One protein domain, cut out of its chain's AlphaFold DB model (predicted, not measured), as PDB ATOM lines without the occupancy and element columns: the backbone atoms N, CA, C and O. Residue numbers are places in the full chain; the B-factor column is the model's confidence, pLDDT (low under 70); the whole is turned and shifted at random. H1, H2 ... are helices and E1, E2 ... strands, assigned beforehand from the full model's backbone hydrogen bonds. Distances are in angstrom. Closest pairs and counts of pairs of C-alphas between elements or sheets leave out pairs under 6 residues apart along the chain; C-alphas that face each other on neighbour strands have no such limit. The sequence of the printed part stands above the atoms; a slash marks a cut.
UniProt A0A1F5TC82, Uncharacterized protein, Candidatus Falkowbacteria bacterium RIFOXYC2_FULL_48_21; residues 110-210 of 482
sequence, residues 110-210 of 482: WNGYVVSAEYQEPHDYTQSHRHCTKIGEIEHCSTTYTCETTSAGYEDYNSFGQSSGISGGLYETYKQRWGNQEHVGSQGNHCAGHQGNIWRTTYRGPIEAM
ATOM      1  N   TRP A 110     162.799 220.073 205.339       95.94
ATOM      2  CA  TRP A 110     163.691 219.228 204.555       95.94
ATOM      3  C   TRP A 110     164.497 220.097 203.611       95.94
ATOM      4  O   TRP A 110     163.920 220.902 202.887       95.94
ATOM      5  N   ASN A 111     165.813 219.904 203.595       96.69
ATOM      6  CA  ASN A 111     166.710 220.676 202.745       96.69
ATOM      7  C   ASN A 111     167.307 219.783 201.664       96.69
ATOM      8  O   ASN A 111     167.753 218.674 201.944       96.69
ATOM      9  N   GLY A 112     167.262 220.267 200.435       96.31
ATOM     10  CA  GLY A 112     167.719 219.579 199.242       96.31
ATOM     11  C   GLY A 112     168.137 220.596 198.191       96.31
ATOM     12  O   GLY A 112     168.448 221.750 198.497       96.31
ATOM     13  N   TYR A 113     168.135 220.194 196.930       96.69
ATOM     14  CA  TYR A 113     168.459 221.093 195.827       96.69
ATOM     15  C   TYR A 113     167.657 220.760 194.579       96.69
ATOM     16  O   TYR A 113     167.161 219.644 194.421       96.69
ATOM     17  N   VAL A 114     167.542 221.726 193.670       97.06
ATOM     18  CA  VAL A 114     166.948 221.483 192.354       97.06
ATOM     19  C   VAL A 114     167.934 220.685 191.499       97.06
ATOM     20  O   VAL A 114     169.053 221.127 191.239       97.06
ATOM     21  N   VAL A 115     167.509 219.506 191.050       97.69
ATOM     22  CA  VAL A 115     168.293 218.600 190.201       97.69
ATOM     23  C   VAL A 115     168.131 218.969 188.731       97.69
ATOM     24  O   VAL A 115     169.106 218.997 187.978       97.69
ATOM     25  N   SER A 116     166.904 219.259 188.304       98.12
ATOM     26  CA  SER A 116     166.609 219.631 186.922       98.12
ATOM     27  C   SER A 116     165.339 220.458 186.818       98.12
ATOM     28  O   SER A 116     164.486 220.388 187.695       98.12
ATOM     29  N   ALA A 117     165.186 221.176 185.714       98.25
ATOM     30  CA  ALA A 117     163.937 221.811 185.337       98.25
ATOM     31  C   ALA A 117     163.589 221.497 183.888       98.25
ATOM     32  O   ALA A 117     164.468 221.390 183.031       98.25
ATOM     33  N   GLU A 118     162.304 221.341 183.624       98.38
ATOM     34  CA  GLU A 118     161.736 220.992 182.339       98.38
ATOM     35  C   GLU A 118     160.831 222.101 181.830       98.38
ATOM     36  O   GLU A 118     160.038 222.692 182.559       98.38
ATOM     37  N   TYR A 119     160.960 222.357 180.538       98.06
ATOM     38  CA  TYR A 119     160.056 223.166 179.757       98.06
ATOM     39  C   TYR A 119     159.372 222.261 178.744       98.06
ATOM     40  O   TYR A 119     160.026 221.597 177.937       98.06
ATOM     41  N   GLN A 120     158.050 222.277 178.768       97.50
ATOM     42  CA  GLN A 120     157.222 221.593 177.804       97.50
ATOM     43  C   GLN A 120     156.551 222.607 176.877       97.50
ATOM     44  O   GLN A 120     155.772 223.461 177.313       97.50
ATOM     45  N   GLU A 121     156.825 222.486 175.579       96.31
ATOM     46  CA  GLU A 121     156.155 223.283 174.556       96.31
ATOM     47  C   GLU A 121     154.648 222.958 174.494       96.31
ATOM     48  O   GLU A 121     154.244 221.812 174.735       96.31
ATOM     49  N   PRO A 122     153.809 223.948 174.125       94.75
ATOM     50  CA  PRO A 122     152.419 223.711 173.752       94.75
ATOM     51  C   PRO A 122     152.303 222.543 172.770       94.75
ATOM     52  O   PRO A 122     153.026 222.487 171.774       94.75
ATOM     53  N   HIS A 123     151.384 221.623 173.038       92.44
ATOM     54  CA  HIS A 123     151.126 220.485 172.161       92.44
ATOM     55  C   HIS A 123     149.635 220.185 172.069       92.44
ATOM     56  O   HIS A 123     148.867 220.473 172.993       92.44
ATOM     57  N   ASP A 124     149.244 219.572 170.956       92.25
ATOM     58  CA  ASP A 124     147.863 219.170 170.725       92.25
ATOM     59  C   ASP A 124     147.584 217.800 171.366       92.25
ATOM     60  O   ASP A 124     148.304 216.821 171.136       92.25
ATOM     61  N   TYR A 125     146.506 217.699 172.146       89.50
ATOM     62  CA  TYR A 125     146.017 216.441 172.707       89.50
ATOM     63  C   TYR A 125     144.570 216.174 172.299       89.50
ATOM     64  O   TYR A 125     143.793 217.085 172.018       89.50
ATOM     65  N   THR A 126     144.207 214.892 172.231       89.00
ATOM     66  CA  THR A 126     142.847 214.479 171.883       89.00
ATOM     67  C   THR A 126     142.004 214.373 173.149       89.00
ATOM     68  O   THR A 126     142.251 213.494 173.974       89.00
ATOM     69  N   GLN A 127     140.979 215.212 173.285       89.25
ATOM     70  CA  GLN A 127     139.966 215.065 174.325       89.25
ATOM     71  C   GLN A 127     138.754 214.318 173.753       89.25
ATOM     72  O   GLN A 127     138.226 214.653 172.692       89.25
ATOM     73  N   SER A 128     138.322 213.251 174.428       90.69
ATOM     74  CA  SER A 128     137.126 212.505 174.036       90.69
ATOM     75  C   SER A 128     135.910 213.024 174.798       90.69
ATOM     76  O   SER A 128     135.817 212.847 176.015       90.69
ATOM     77  N   HIS A 129     134.943 213.596 174.091       91.12
ATOM     78  CA  HIS A 129     133.650 213.966 174.654       91.12
ATOM     79  C   HIS A 129     132.617 212.899 174.307       91.12
ATOM     80  O   HIS A 129     132.301 212.664 173.139       91.12
ATOM     81  N   ARG A 130     132.069 212.245 175.333       93.19
ATOM     82  CA  ARG A 130     130.965 211.301 175.166       93.19
ATOM     83  C   ARG A 130     129.645 212.061 175.238       93.19
ATOM     84  O   ARG A 130     129.243 212.518 176.305       93.19
ATOM     85  N   HIS A 131     128.962 212.167 174.109       92.25
ATOM     86  CA  HIS A 131     127.619 212.722 174.033       92.25
ATOM     87  C   HIS A 131     126.612 211.578 174.034       92.25
ATOM     88  O   HIS A 131     126.554 210.795 173.089       92.25
ATOM     89  N   CYS A 132     125.826 211.469 175.103       93.94
ATOM     90  CA  CYS A 132     124.742 210.501 175.200       93.94
ATOM     91  C   CYS A 132     123.399 211.211 175.036       93.94
ATOM     92  O   CYS A 132     123.055 212.106 175.807       93.94
ATOM     93  N   THR A 133     122.638 210.797 174.027       94.19
ATOM     94  CA  THR A 133     121.284 211.284 173.769       94.19
ATOM     95  C   THR A 133     120.308 210.149 174.029       94.19
ATOM     96  O   THR A 133     120.434 209.056 173.469       94.19
ATOM     97  N   LYS A 134     119.316 210.399 174.887       90.50
ATOM     98  CA  LYS A 134     118.286 209.415 175.221       90.50
ATOM     99  C   LYS A 134     117.075 209.605 174.312       90.50
ATOM    100  O   LYS A 134     116.457 210.667 174.322       90.50
ATOM    101  N   ILE A 135     116.739 208.580 173.532       91.81
ATOM    102  CA  ILE A 135     115.561 208.567 172.658       91.81
ATOM    103  C   ILE A 135     114.664 207.417 173.130       91.81
ATOM    104  O   ILE A 135     114.926 206.246 172.862       91.81
ATOM    105  N   GLY A 136     113.620 207.750 173.896       90.50
ATOM    106  CA  GLY A 136     112.791 206.760 174.592       90.50
ATOM    107  C   GLY A 136     113.539 206.099 175.760       90.50
ATOM    108  O   GLY A 136     114.103 206.787 176.611       90.50
ATOM    109  N   GLU A 137     113.541 204.764 175.811       87.88
ATOM    110  CA  GLU A 137     114.304 203.988 176.809       87.88
ATOM    111  C   GLU A 137     115.742 203.667 176.368       87.88
ATOM    112  O   GLU A 137     116.538 203.200 177.182       87.88
ATOM    113  N   ILE A 138     116.099 203.940 175.108       86.94
ATOM    114  CA  ILE A 138     117.412 203.615 174.545       86.94
ATOM    115  C   ILE A 138     118.330 204.837 174.653       86.94
ATOM    116  O   ILE A 138     117.984 205.948 174.243       86.94
ATOM    117  N   GLU A 139     119.519 204.629 175.215       92.19
ATOM    118  CA  GLU A 139     120.581 205.629 175.288       92.19
ATOM    119  C   GLU A 139     121.567 205.415 174.135       92.19
ATOM    120  O   GLU A 139     122.232 204.382 174.046       92.19
ATOM    121  N   HIS A 140     121.659 206.395 173.235       92.88
ATOM    122  CA  HIS A 140     122.647 206.408 172.164       92.88
ATOM    123  C   HIS A 140     123.804 207.315 172.565       92.88
ATOM    124  O   HIS A 140     123.633 208.525 172.666       92.88
ATOM    125  N   CYS A 141     124.986 206.736 172.766       94.56
ATOM    126  CA  CYS A 141     126.200 207.499 173.025       94.56
ATOM    127  C   CYS A 141     127.092 207.528 171.785       94.56
ATOM    128  O   CYS A 141     127.483 206.474 171.284       94.56
ATOM    129  N   SER A 142     127.459 208.721 171.329       93.75
ATOM    130  CA  SER A 142     128.576 208.934 170.410       93.75
ATOM    131  C   SER A 142     129.767 209.504 171.180       93.75
ATOM    132  O   SER A 142     129.608 210.195 172.186       93.75
ATOM    133  N   THR A 143     130.978 209.181 170.735       94.00
ATOM    134  CA  THR A 143     132.202 209.807 171.249       94.00
ATOM    135  C   THR A 143     132.762 210.686 170.145       94.00
ATOM    136  O   THR A 143     133.090 210.182 169.072       94.00
ATOM    137  N   THR A 144     132.828 211.988 170.398       92.25
ATOM    138  CA  THR A 144     133.482 212.955 169.517       92.25
ATOM    139  C   THR A 144     134.868 213.230 170.076       92.25
ATOM    140  O   THR A 144     135.024 213.423 171.279       92.25
ATOM    141  N   TYR A 145     135.870 213.238 169.207       89.00
ATOM    142  CA  TYR A 145     137.234 213.593 169.568       89.00
ATOM    143  C   TYR A 145     137.496 215.024 169.113       89.00
ATOM    144  O   TYR A 145     137.324 215.336 167.933       89.00
ATOM    145  N   THR A 146     137.882 215.889 170.041       91.06
ATOM    146  CA  THR A 146     138.352 217.249 169.764       91.06
ATOM    147  C   THR A 146     139.856 217.298 170.011       91.06
ATOM    148  O   THR A 146     140.375 216.586 170.871       91.06
ATOM    149  N   CYS A 147     140.575 218.085 169.213       90.06
ATOM    150  CA  CYS A 147     141.975 218.387 169.488       90.06
ATOM    151  C   CYS A 147     142.022 219.719 170.235       90.06
ATOM    152  O   CYS A 147     141.462 220.708 169.759       90.06
ATOM    153  N   GLU A 148     142.670 219.730 171.392       90.94
ATOM    154  CA  GLU A 148     142.902 220.927 172.193       90.94
ATOM    155  C   GLU A 148     144.407 221.161 172.323       90.94
ATOM    156  O   GLU A 148     145.171 220.211 172.493       90.94
ATOM    157  N   THR A 149     144.837 222.418 172.235       90.75
ATOM    158  CA  THR A 149     146.242 222.798 172.417       90.75
ATOM    159  C   THR A 149     146.481 223.143 173.883       90.75
ATOM    160  O   THR A 149     145.802 224.007 174.444       90.75
ATOM    161  N   THR A 150     147.444 222.477 174.516       92.88
ATOM    162  CA  THR A 150     147.871 222.792 175.887       92.88
ATOM    163  C   THR A 150     148.652 224.104 175.942       92.88
ATOM    164  O   THR A 150     149.276 224.525 174.968       92.88
ATOM    165  N   SER A 151     148.650 224.768 177.099       94.38
ATOM    166  CA  SER A 151     149.621 225.826 177.379       94.38
ATOM    167  C   SER A 151     151.011 225.235 177.615       94.38
ATOM    168  O   SER A 151     151.139 224.074 177.994       94.38
ATOM    169  N   ALA A 152     152.047 226.059 177.458       96.44
ATOM    170  CA  ALA A 152     153.395 225.706 177.887       96.44
ATOM    171  C   ALA A 152     153.408 225.284 179.367       96.44
ATOM    172  O   ALA A 152     152.839 225.986 180.209       96.44
ATOM    173  N   GLY A 153     154.061 224.163 179.661       97.06
ATOM    174  CA  GLY A 153     154.282 223.663 181.016       97.06
ATOM    175  C   GLY A 153     155.719 223.919 181.454       97.06
ATOM    176  O   GLY A 153     156.634 223.854 180.633       97.06
ATOM    177  N   TYR A 154     155.921 224.216 182.733       97.81
ATOM    178  CA  TYR A 154     157.253 224.313 183.319       97.81
ATOM    179  C   TYR A 154     157.232 223.645 184.685       97.81
ATOM    180  O   TYR A 154     156.392 223.979 185.523       97.81
ATOM    181  N   GLU A 155     158.163 222.732 184.910       97.56
ATOM    182  CA  GLU A 155     158.284 221.995 186.164       97.56
ATOM    183  C   GLU A 155     159.753 221.926 186.571       97.56
ATOM    184  O   GLU A 155     160.626 221.830 185.713       97.56
ATOM    185  N   ASP A 156     160.054 221.983 187.861       97.38
ATOM    186  CA  ASP A 156     161.353 221.566 188.377       97.38
ATOM    187  C   ASP A 156     161.253 220.275 189.176       97.38
ATOM    188  O   ASP A 156     160.167 219.834 189.538       97.38
ATOM    189  N   TYR A 157     162.401 219.635 189.372       97.12
ATOM    190  CA  TYR A 157     162.558 218.379 190.084       97.12
ATOM    191  C   TYR A 157     163.671 218.547 191.107       97.12
ATOM    192  O   TYR A 157     164.794 218.925 190.752       97.12
ATOM    193  N   ASN A 158     163.372 218.261 192.369       96.50
ATOM    194  CA  ASN A 158     164.331 218.375 193.465       96.50
ATOM    195  C   ASN A 158     165.046 217.041 193.765       96.50
ATOM    196  O   ASN A 158     164.722 215.997 193.194       96.50
ATOM    197  N   SER A 159     166.030 217.073 194.667       96.44
ATOM    198  CA  SER A 159     166.798 215.895 195.108       96.44
ATOM    199  C   SER A 159     165.924 214.820 195.760       96.44
ATOM    200  O   SER A 159     166.246 213.637 195.695       96.44
ATOM    201  N   PHE A 160     164.752 215.202 196.272       94.38
ATOM    202  CA  PHE A 160     163.762 214.278 196.821       94.38
ATOM    203  C   PHE A 160     162.905 213.576 195.754       94.38
ATOM    204  O   PHE A 160     162.023 212.787 196.103       94.38
ATOM    205  N   GLY A 161     163.109 213.877 194.467       94.62
ATOM    206  CA  GLY A 161     162.324 213.333 193.356       94.62
ATOM    207  C   GLY A 161     160.905 213.902 193.251       94.62
ATOM    208  O   GLY A 161     160.069 213.325 192.556       94.62
ATOM    209  N   GLN A 162     160.611 215.004 193.946       94.31
ATOM    210  CA  GLN A 162     159.336 215.711 193.830       94.31
ATOM    211  C   GLN A 162     159.413 216.706 192.673       94.31
ATOM    212  O   GLN A 162     160.454 217.337 192.485       94.31
ATOM    213  N   SER A 163     158.305 216.869 191.945       95.56
ATOM    214  CA  SER A 163     158.165 217.941 190.964       95.56
ATOM    215  C   SER A 163     157.322 219.099 191.491       95.56
ATOM    216  O   SER A 163     156.410 218.898 192.298       95.56
ATOM    217  N   SER A 164     157.633 220.319 191.054       95.00
ATOM    218  CA  SER A 164     156.844 221.522 191.341       95.00
ATOM    219  C   SER A 164     156.643 222.354 190.080       95.00
ATOM    220  O   SER A 164     157.552 222.518 189.272       95.00
ATOM    221  N   GLY A 165     155.436 222.892 189.901       95.38
ATOM    222  CA  GLY A 165     155.144 223.800 188.793       95.38
ATOM    223  C   GLY A 165     155.857 225.138 188.986       95.38
ATOM    224  O   GLY A 165     155.703 225.772 190.031       95.38
ATOM    225  N   ILE A 166     156.597 225.591 187.974       96.50
ATOM    226  CA  ILE A 166     157.369 226.841 188.019       96.50
ATOM    227  C   ILE A 166     156.921 227.832 186.941       96.50
ATOM    228  O   ILE A 166     156.155 227.520 186.032       96.50
ATOM    229  N   SER A 167     157.402 229.072 187.038       96.25
ATOM    230  CA  SER A 167     157.215 230.055 185.968       96.25
ATOM    231  C   SER A 167     158.261 229.879 184.864       96.25
ATOM    232  O   SER A 167     159.392 229.463 185.123       96.25
ATOM    233  N   GLY A 168     157.933 230.303 183.640       97.06
ATOM    234  CA  GLY A 168     158.911 230.332 182.546       97.06
ATOM    235  C   GLY A 168     160.130 231.219 182.837       97.06
ATOM    236  O   GLY A 168     161.237 230.896 182.419       97.06
ATOM    237  N   GLY A 169     159.967 232.298 183.617       96.69
ATOM    238  CA  GLY A 169     161.089 233.139 184.053       96.69
ATOM    239  C   GLY A 169     162.053 232.413 184.999       96.69
ATOM    240  O   GLY A 169     163.269 232.590 184.899       96.69
ATOM    241  N   LEU A 170     161.528 231.551 185.875       96.12
ATOM    242  CA  LEU A 170     162.346 230.726 186.764       96.12
ATOM    243  C   LEU A 170     163.091 229.631 185.983       96.12
ATOM    244  O   LEU A 170     164.293 229.465 186.177       96.12
ATOM    245  N   TYR A 171     162.433 228.974 185.020       97.56
ATOM    246  CA  TYR A 171     163.104 228.033 184.112       97.56
ATOM    247  C   TYR A 171     164.275 228.691 183.363       97.56
ATOM    248  O   TYR A 171     165.375 228.142 183.311       97.56
ATOM    249  N   GLU A 172     164.076 229.899 182.823       97.31
ATOM    250  CA  GLU A 172     165.149 230.647 182.157       97.31
ATOM    251  C   GLU A 172     166.288 231.014 183.118       97.31
ATOM    252  O   GLU A 172     167.456 230.970 182.728       97.31
ATOM    253  N   THR A 173     165.971 231.297 184.383       96.12
ATOM    254  CA  THR A 173     166.974 231.533 185.431       96.12
ATOM    255  C   THR A 173     167.814 230.279 185.682       96.12
ATOM    256  O   THR A 173     169.043 230.368 185.710       96.12
ATOM    257  N   TYR A 174     167.192 229.099 185.787       96.81
ATOM    258  CA  TYR A 174     167.909 227.822 185.904       96.81
ATOM    259  C   TYR A 174     168.778 227.541 184.678       96.81
ATOM    260  O   TYR A 174     169.968 227.249 184.816       96.81
ATOM    261  N   LYS A 175     168.223 227.726 183.476       97.25
ATOM    262  CA  LYS A 175     168.942 227.536 182.212       97.25
ATOM    263  C   LYS A 175     170.190 228.415 182.128       97.25
ATOM    264  O   LYS A 175     171.259 227.932 181.755       97.25
ATOM    265  N   GLN A 176     170.071 229.695 182.485       96.62
ATOM    266  CA  GLN A 176     171.198 230.630 182.508       96.62
ATOM    267  C   GLN A 176     172.228 230.249 183.573       96.62
ATOM    268  O   GLN A 176     173.425 230.252 183.289       96.62
ATOM    269  N   ARG A 177     171.774 229.886 184.779       95.69
ATOM    270  CA  ARG A 177     172.648 229.531 185.905       95.69
ATOM    271  C   ARG A 177     173.446 228.252 185.652       95.69
ATOM    272  O   ARG A 177     174.627 228.205 185.985       95.69
ATOM    273  N   TRP A 178     172.829 227.222 185.073       97.38
ATOM    274  CA  TRP A 178     173.484 225.934 184.811       97.38
ATOM    275  C   TRP A 178     174.128 225.840 183.427       97.38
ATOM    276  O   TRP A 178     174.881 224.900 183.164       97.38
ATOM    277  N   GLY A 179     173.849 226.805 182.547       97.06
ATOM    278  CA  GLY A 179     174.486 226.934 181.239       97.06
ATOM    279  C   GLY A 179     174.220 225.756 180.301       97.06
ATOM    280  O   GLY A 179     175.051 225.467 179.443       97.06
ATOM    281  N   ASN A 180     173.102 225.043 180.473       97.56
ATOM    282  CA  ASN A 180     172.762 223.884 179.651       97.56
ATOM    283  C   ASN A 180     171.256 223.771 179.374       97.56
ATOM    284  O   ASN A 180     170.428 224.243 180.150       97.56
ATOM    285  N   GLN A 181     170.925 223.137 178.248       97.75
ATOM    286  CA  GLN A 181     169.577 222.745 177.850       97.75
ATOM    287  C   GLN A 181     169.695 221.562 176.882       97.75
ATOM    288  O   GLN A 181     170.462 221.625 175.920       97.75
ATOM    289  N   GLU A 182     168.948 220.493 177.122       97.94
ATOM    290  CA  GLU A 182     168.916 219.296 176.282       97.94
ATOM    291  C   GLU A 182     167.477 218.956 175.882       97.94
ATOM    292  O   GLU A 182     166.535 219.156 176.647       97.94
ATOM    293  N   HIS A 183     167.294 218.476 174.653       97.62
ATOM    294  CA  HIS A 183     166.018 217.928 174.197       97.62
ATOM    295  C   HIS A 183     165.883 216.511 174.753       97.62
ATOM    296  O   HIS A 183     166.737 215.668 174.481       97.62
ATOM    297  N   VAL A 184     164.852 216.257 175.560       97.38
ATOM    298  CA  VAL A 184     164.657 214.956 176.232       97.38
ATOM    299  C   VAL A 184     163.543 214.124 175.608       97.38
ATOM    300  O   VAL A 184     163.449 212.924 175.861       97.38
ATOM    301  N   GLY A 185     162.714 214.734 174.763       95.25
ATOM    302  CA  GLY A 185     161.663 214.037 174.041       95.25
ATOM    303  C   GLY A 185     160.654 214.987 173.417       95.25
ATOM    304  O   GLY A 185     160.792 216.207 173.469       95.25
ATOM    305  N   SER A 186     159.608 214.409 172.842       92.12
ATOM    306  CA  SER A 186     158.469 215.147 172.308       92.12
ATOM    307  C   SER A 186     157.192 214.505 172.835       92.12
ATOM    308  O   SER A 186     157.077 213.277 172.853       92.12
ATOM    309  N   GLN A 187     156.232 215.319 173.265       84.31
ATOM    310  CA  GLN A 187     154.880 214.859 173.557       84.31
ATOM    311  C   GLN A 187     154.018 215.043 172.308       84.31
ATOM    312  O   GLN A 187     153.842 216.149 171.796       84.31
ATOM    313  N   GLY A 188     153.492 213.930 171.804       71.88
ATOM    314  CA  GLY A 188     152.580 213.908 170.671       71.88
ATOM    315  C   GLY A 188     151.505 212.853 170.877       71.88
ATOM    316  O   GLY A 188     151.812 211.688 171.121       71.88
ATOM    317  N   ASN A 189     150.244 213.266 170.764       66.31
ATOM    318  CA  ASN A 189     149.099 212.365 170.670       66.31
ATOM    319  C   ASN A 189     148.675 212.168 169.206       66.31
ATOM    320  O   ASN A 189     149.241 212.754 168.290       66.31
ATOM    321  N   HIS A 190     147.662 211.323 168.983       70.88
ATOM    322  CA  HIS A 190     147.149 210.944 167.657       70.88
ATOM    323  C   HIS A 190     146.547 212.104 166.830       70.88
ATOM    324  O   HIS A 190     146.210 211.901 165.664       70.88
ATOM    325  N   CYS A 191     146.402 213.311 167.392       79.06
ATOM    326  CA  CYS A 191     146.092 214.496 166.598       79.06
ATOM    327  C   CYS A 191     147.290 214.786 165.679       79.06
ATOM    328  O   CYS A 191     148.399 214.979 166.159       79.06
ATOM    329  N   ALA A 192     147.076 214.841 164.361       72.44
ATOM    330  CA  ALA A 192     148.113 215.112 163.353       72.44
ATOM    331  C   ALA A 192     148.680 216.558 163.391       72.44
ATOM    332  O   ALA A 192     149.116 217.079 162.365       72.44
ATOM    333  N   GLY A 193     148.602 217.221 164.548       76.56
ATOM    334  CA  GLY A 193     148.984 218.607 164.795       76.56
ATOM    335  C   GLY A 193     150.380 218.762 165.406       76.56
ATOM    336  O   GLY A 193     151.278 217.954 165.163       76.56
ATOM    337  N   HIS A 194     150.559 219.840 166.175       81.69
ATOM    338  CA  HIS A 194     151.846 220.255 166.738       81.69
ATOM    339  C   HIS A 194     152.280 219.300 167.861       81.69
ATOM    340  O   HIS A 194     151.605 219.181 168.885       81.69
ATOM    341  N   GLN A 195     153.420 218.629 167.669       89.38
ATOM    342  CA  GLN A 195     154.105 217.889 168.730       89.38
ATOM    343  C   GLN A 195     154.965 218.871 169.521       89.38
ATOM    344  O   GLN A 195     155.846 219.510 168.947       89.38
ATOM    345  N   GLY A 196     154.704 219.000 170.820       92.94
ATOM    346  CA  GLY A 196     155.495 219.870 171.685       92.94
ATOM    347  C   GLY A 196     156.772 219.161 172.103       92.94
ATOM    348  O   GLY A 196     156.736 218.004 172.537       92.94
ATOM    349  N   ASN A 197     157.910 219.834 171.973       96.19
ATOM    350  CA  ASN A 197     159.162 219.327 172.506       96.19
ATOM    351  C   ASN A 197     159.233 219.514 174.020       96.19
ATOM    352  O   ASN A 197     158.686 220.465 174.582       96.19
ATOM    353  N   ILE A 198     159.948 218.602 174.667       97.31
ATOM    354  CA  ILE A 198     160.314 218.697 176.071       97.31
ATOM    355  C   ILE A 198     161.807 218.994 176.125       97.31
ATOM    356  O   ILE A 198     162.642 218.251 175.595       97.31
ATOM    357  N   TRP A 199     162.131 220.100 176.775       98.31
ATOM    358  CA  TRP A 199     163.485 220.555 177.014       98.31
ATOM    359  C   TRP A 199     163.793 220.453 178.499       98.31
ATOM    360  O   TRP A 199     162.959 220.811 179.323       98.31
ATOM    361  N   ARG A 200     164.997 220.008 178.846       98.38
ATOM    362  CA  ARG A 200     165.454 219.894 180.231       98.38
ATOM    363  C   ARG A 200     166.744 220.674 180.424       98.38
ATOM    364  O   ARG A 200     167.644 220.610 179.593       98.38
ATOM    365  N   THR A 201     166.859 221.378 181.538       98.25
ATOM    366  CA  THR A 201     168.125 221.893 182.062       98.25
ATOM    367  C   THR A 201     168.444 221.140 183.351       98.25
ATOM    368  O   THR A 201     167.549 220.881 184.152       98.25
ATOM    369  N   THR A 202     169.686 220.691 183.520       98.19
ATOM    370  CA  THR A 202     170.095 219.816 184.633       98.19
ATOM    371  C   THR A 202     171.261 220.435 185.384       98.19
ATOM    372  O   THR A 202     172.248 220.859 184.776       98.19
ATOM    373  N   TYR A 203     171.201 220.434 186.709       97.44
ATOM    374  CA  TYR A 203     172.319 220.832 187.543       97.44
ATOM    375  C   TYR A 203     173.481 219.830 187.396       97.44
ATOM    376  O   TYR A 203     173.369 218.654 187.732       97.44
ATOM    377  N   ARG A 204     174.609 220.297 186.846       94.88
ATOM    378  CA  ARG A 204     175.878 219.542 186.708       94.88
ATOM    379  C   ARG A 204     177.096 220.369 187.151       94.88
ATOM    380  O   ARG A 204     178.232 220.037 186.823       94.88
ATOM    381  N   GLY A 205     176.837 221.510 187.788       91.19
ATOM    382  CA  GLY A 205     177.839 222.515 188.123       91.19
ATOM    383  C   GLY A 205     178.477 222.292 189.494       91.19
ATOM    384  O   GLY A 205     178.159 221.323 190.178       91.19
ATOM    385  N   PRO A 206     179.362 223.204 189.919       94.12
ATOM    386  CA  PRO A 206     179.898 223.193 191.273       94.12
ATOM    387  C   PRO A 206     178.825 223.643 192.286       94.12
ATOM    388  O   PRO A 206     177.736 224.087 191.899       94.12
ATOM    389  N   ILE A 207     179.103 223.520 193.587       90.00
ATOM    390  CA  ILE A 207     178.131 223.785 194.666       90.00
ATOM    391  C   ILE A 207     177.621 225.237 194.672       90.00
ATOM    392  O   ILE A 207     176.495 225.513 195.074       90.00
ATOM    393  N   GLU A 208     178.405 226.183 194.156       91.25
ATOM    394  CA  GLU A 208     178.026 227.593 194.046       91.25
ATOM    395  C   GLU A 208     176.902 227.811 193.026       91.25
ATOM    396  O   GLU A 208     176.096 228.729 193.181       91.25
ATOM    397  N   ALA A 209     176.818 226.960 191.998       94.12
ATOM    398  CA  ALA A 209     175.758 227.002 190.993       94.12
ATOM    399  C   ALA A 209     174.491 226.246 191.431       94.12
ATOM    400  O   ALA A 209     173.456 226.369 190.770       94.12
ATOM    401  N   MET A 210     174.555 225.499 192.537       95.31
ATOM    402  CA  MET A 210     173.411 224.788 193.100       95.31
ATOM    403  C   MET A 210     172.294 225.768 193.468       95.31
ATOM    404  O   MET A 210     172.560 226.903 193.881       95.31
TER     405      MET A 210
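What this domain is: This is residues 110 to 210 of the 482 residues of an uncharacterized protein of Candidatus Falkowbacteria bacterium RIFOXYC2_FULL_48_21 (UniProt A0A1F5TC82). This is a small twisted sheet of five strands with one helix, H1, lying across one face, and a long thin arm, the two-stranded hairpin E2 and E3, reaching away from it to a free tip at residues 134 to 139. The C-alphas span 71 by 33 by 19 A, a rod in outline, with the arm of E2 and E3 making one end of the longest axis. The printed part has 101 residues, with seven named strands and one named helix in the order E1 E2 E3 E4 E5 H1 E6 E7; the class is mostly strand. The larger sheet has the order E5 - E4 - E1 - E7 - E6, all antiparallel, and with H1 it makes two layers, a sheet with a helix on one face. The whole is extended, with a radius of gyration of the C-alphas of 19.9 A.

How they stand to each other: Start with E1, residues 110 to 120, an inner strand of the strongly twisted larger sheet, which bends by 60 degrees at residue 113. After it come E2, residues 124 to 135, and E3, residues 138 to 149, an antiparallel hairpin at 161 degrees; look for N 131 and O 142, 2.8 A apart. E1 and E3 are apart. Next find E4, residues 153 to 158, antiparallel to E1, with N 118 and O 155 at 2.7 A. E5, residues 163 to 165, is an edge strand and forms a hairpin with E4, with N 156 and O 164 at 2.9 A. H1, residues 168 to 178, is on the sheet at a height of 8.6 A, and every O i to N i+4 pair in it is within hydrogen-bond range. It runs across the strands, at 70 degrees to E1 on the local plane; its closest C-alphas to E1 are those of Tyr 171 and Ala 117, 6.4 A. E6, residues 182 to 187, is the other edge strand and forms a hairpin with E7, residues 196 to 202, with N 198 and O 185 at 2.8 A. E7 is also antiparallel to E1, with N 119 and O 199 at 2.8 A. H1 lies over E1 and E7, and only just over E4, on which 3 of its C-alphas fall.

Where its parts are: Find C-alpha 110 at (163.691, 219.228, 204.555), where E1 begins; it is 27.6 A long. E2 is 34.1 A long and ends at C-alpha 135, at (115.561, 208.567, 172.658). E3 comes back over 34.7 A. E4 is 16.9 A, E5 6.9 A, H1 15.4 A, E6 15.0 A and E7 19.5 A, ending at C-alpha 202, at (170.095, 219.816, 184.633).

The domain as a whole: The two C-alphas farthest apart are those of Gly 136 and Glu 208, 71.2 A. The printed part has no cut, and no link is long. The mean pLDDT of the printed part is 93.2; look at residue 189 for the one value under 70.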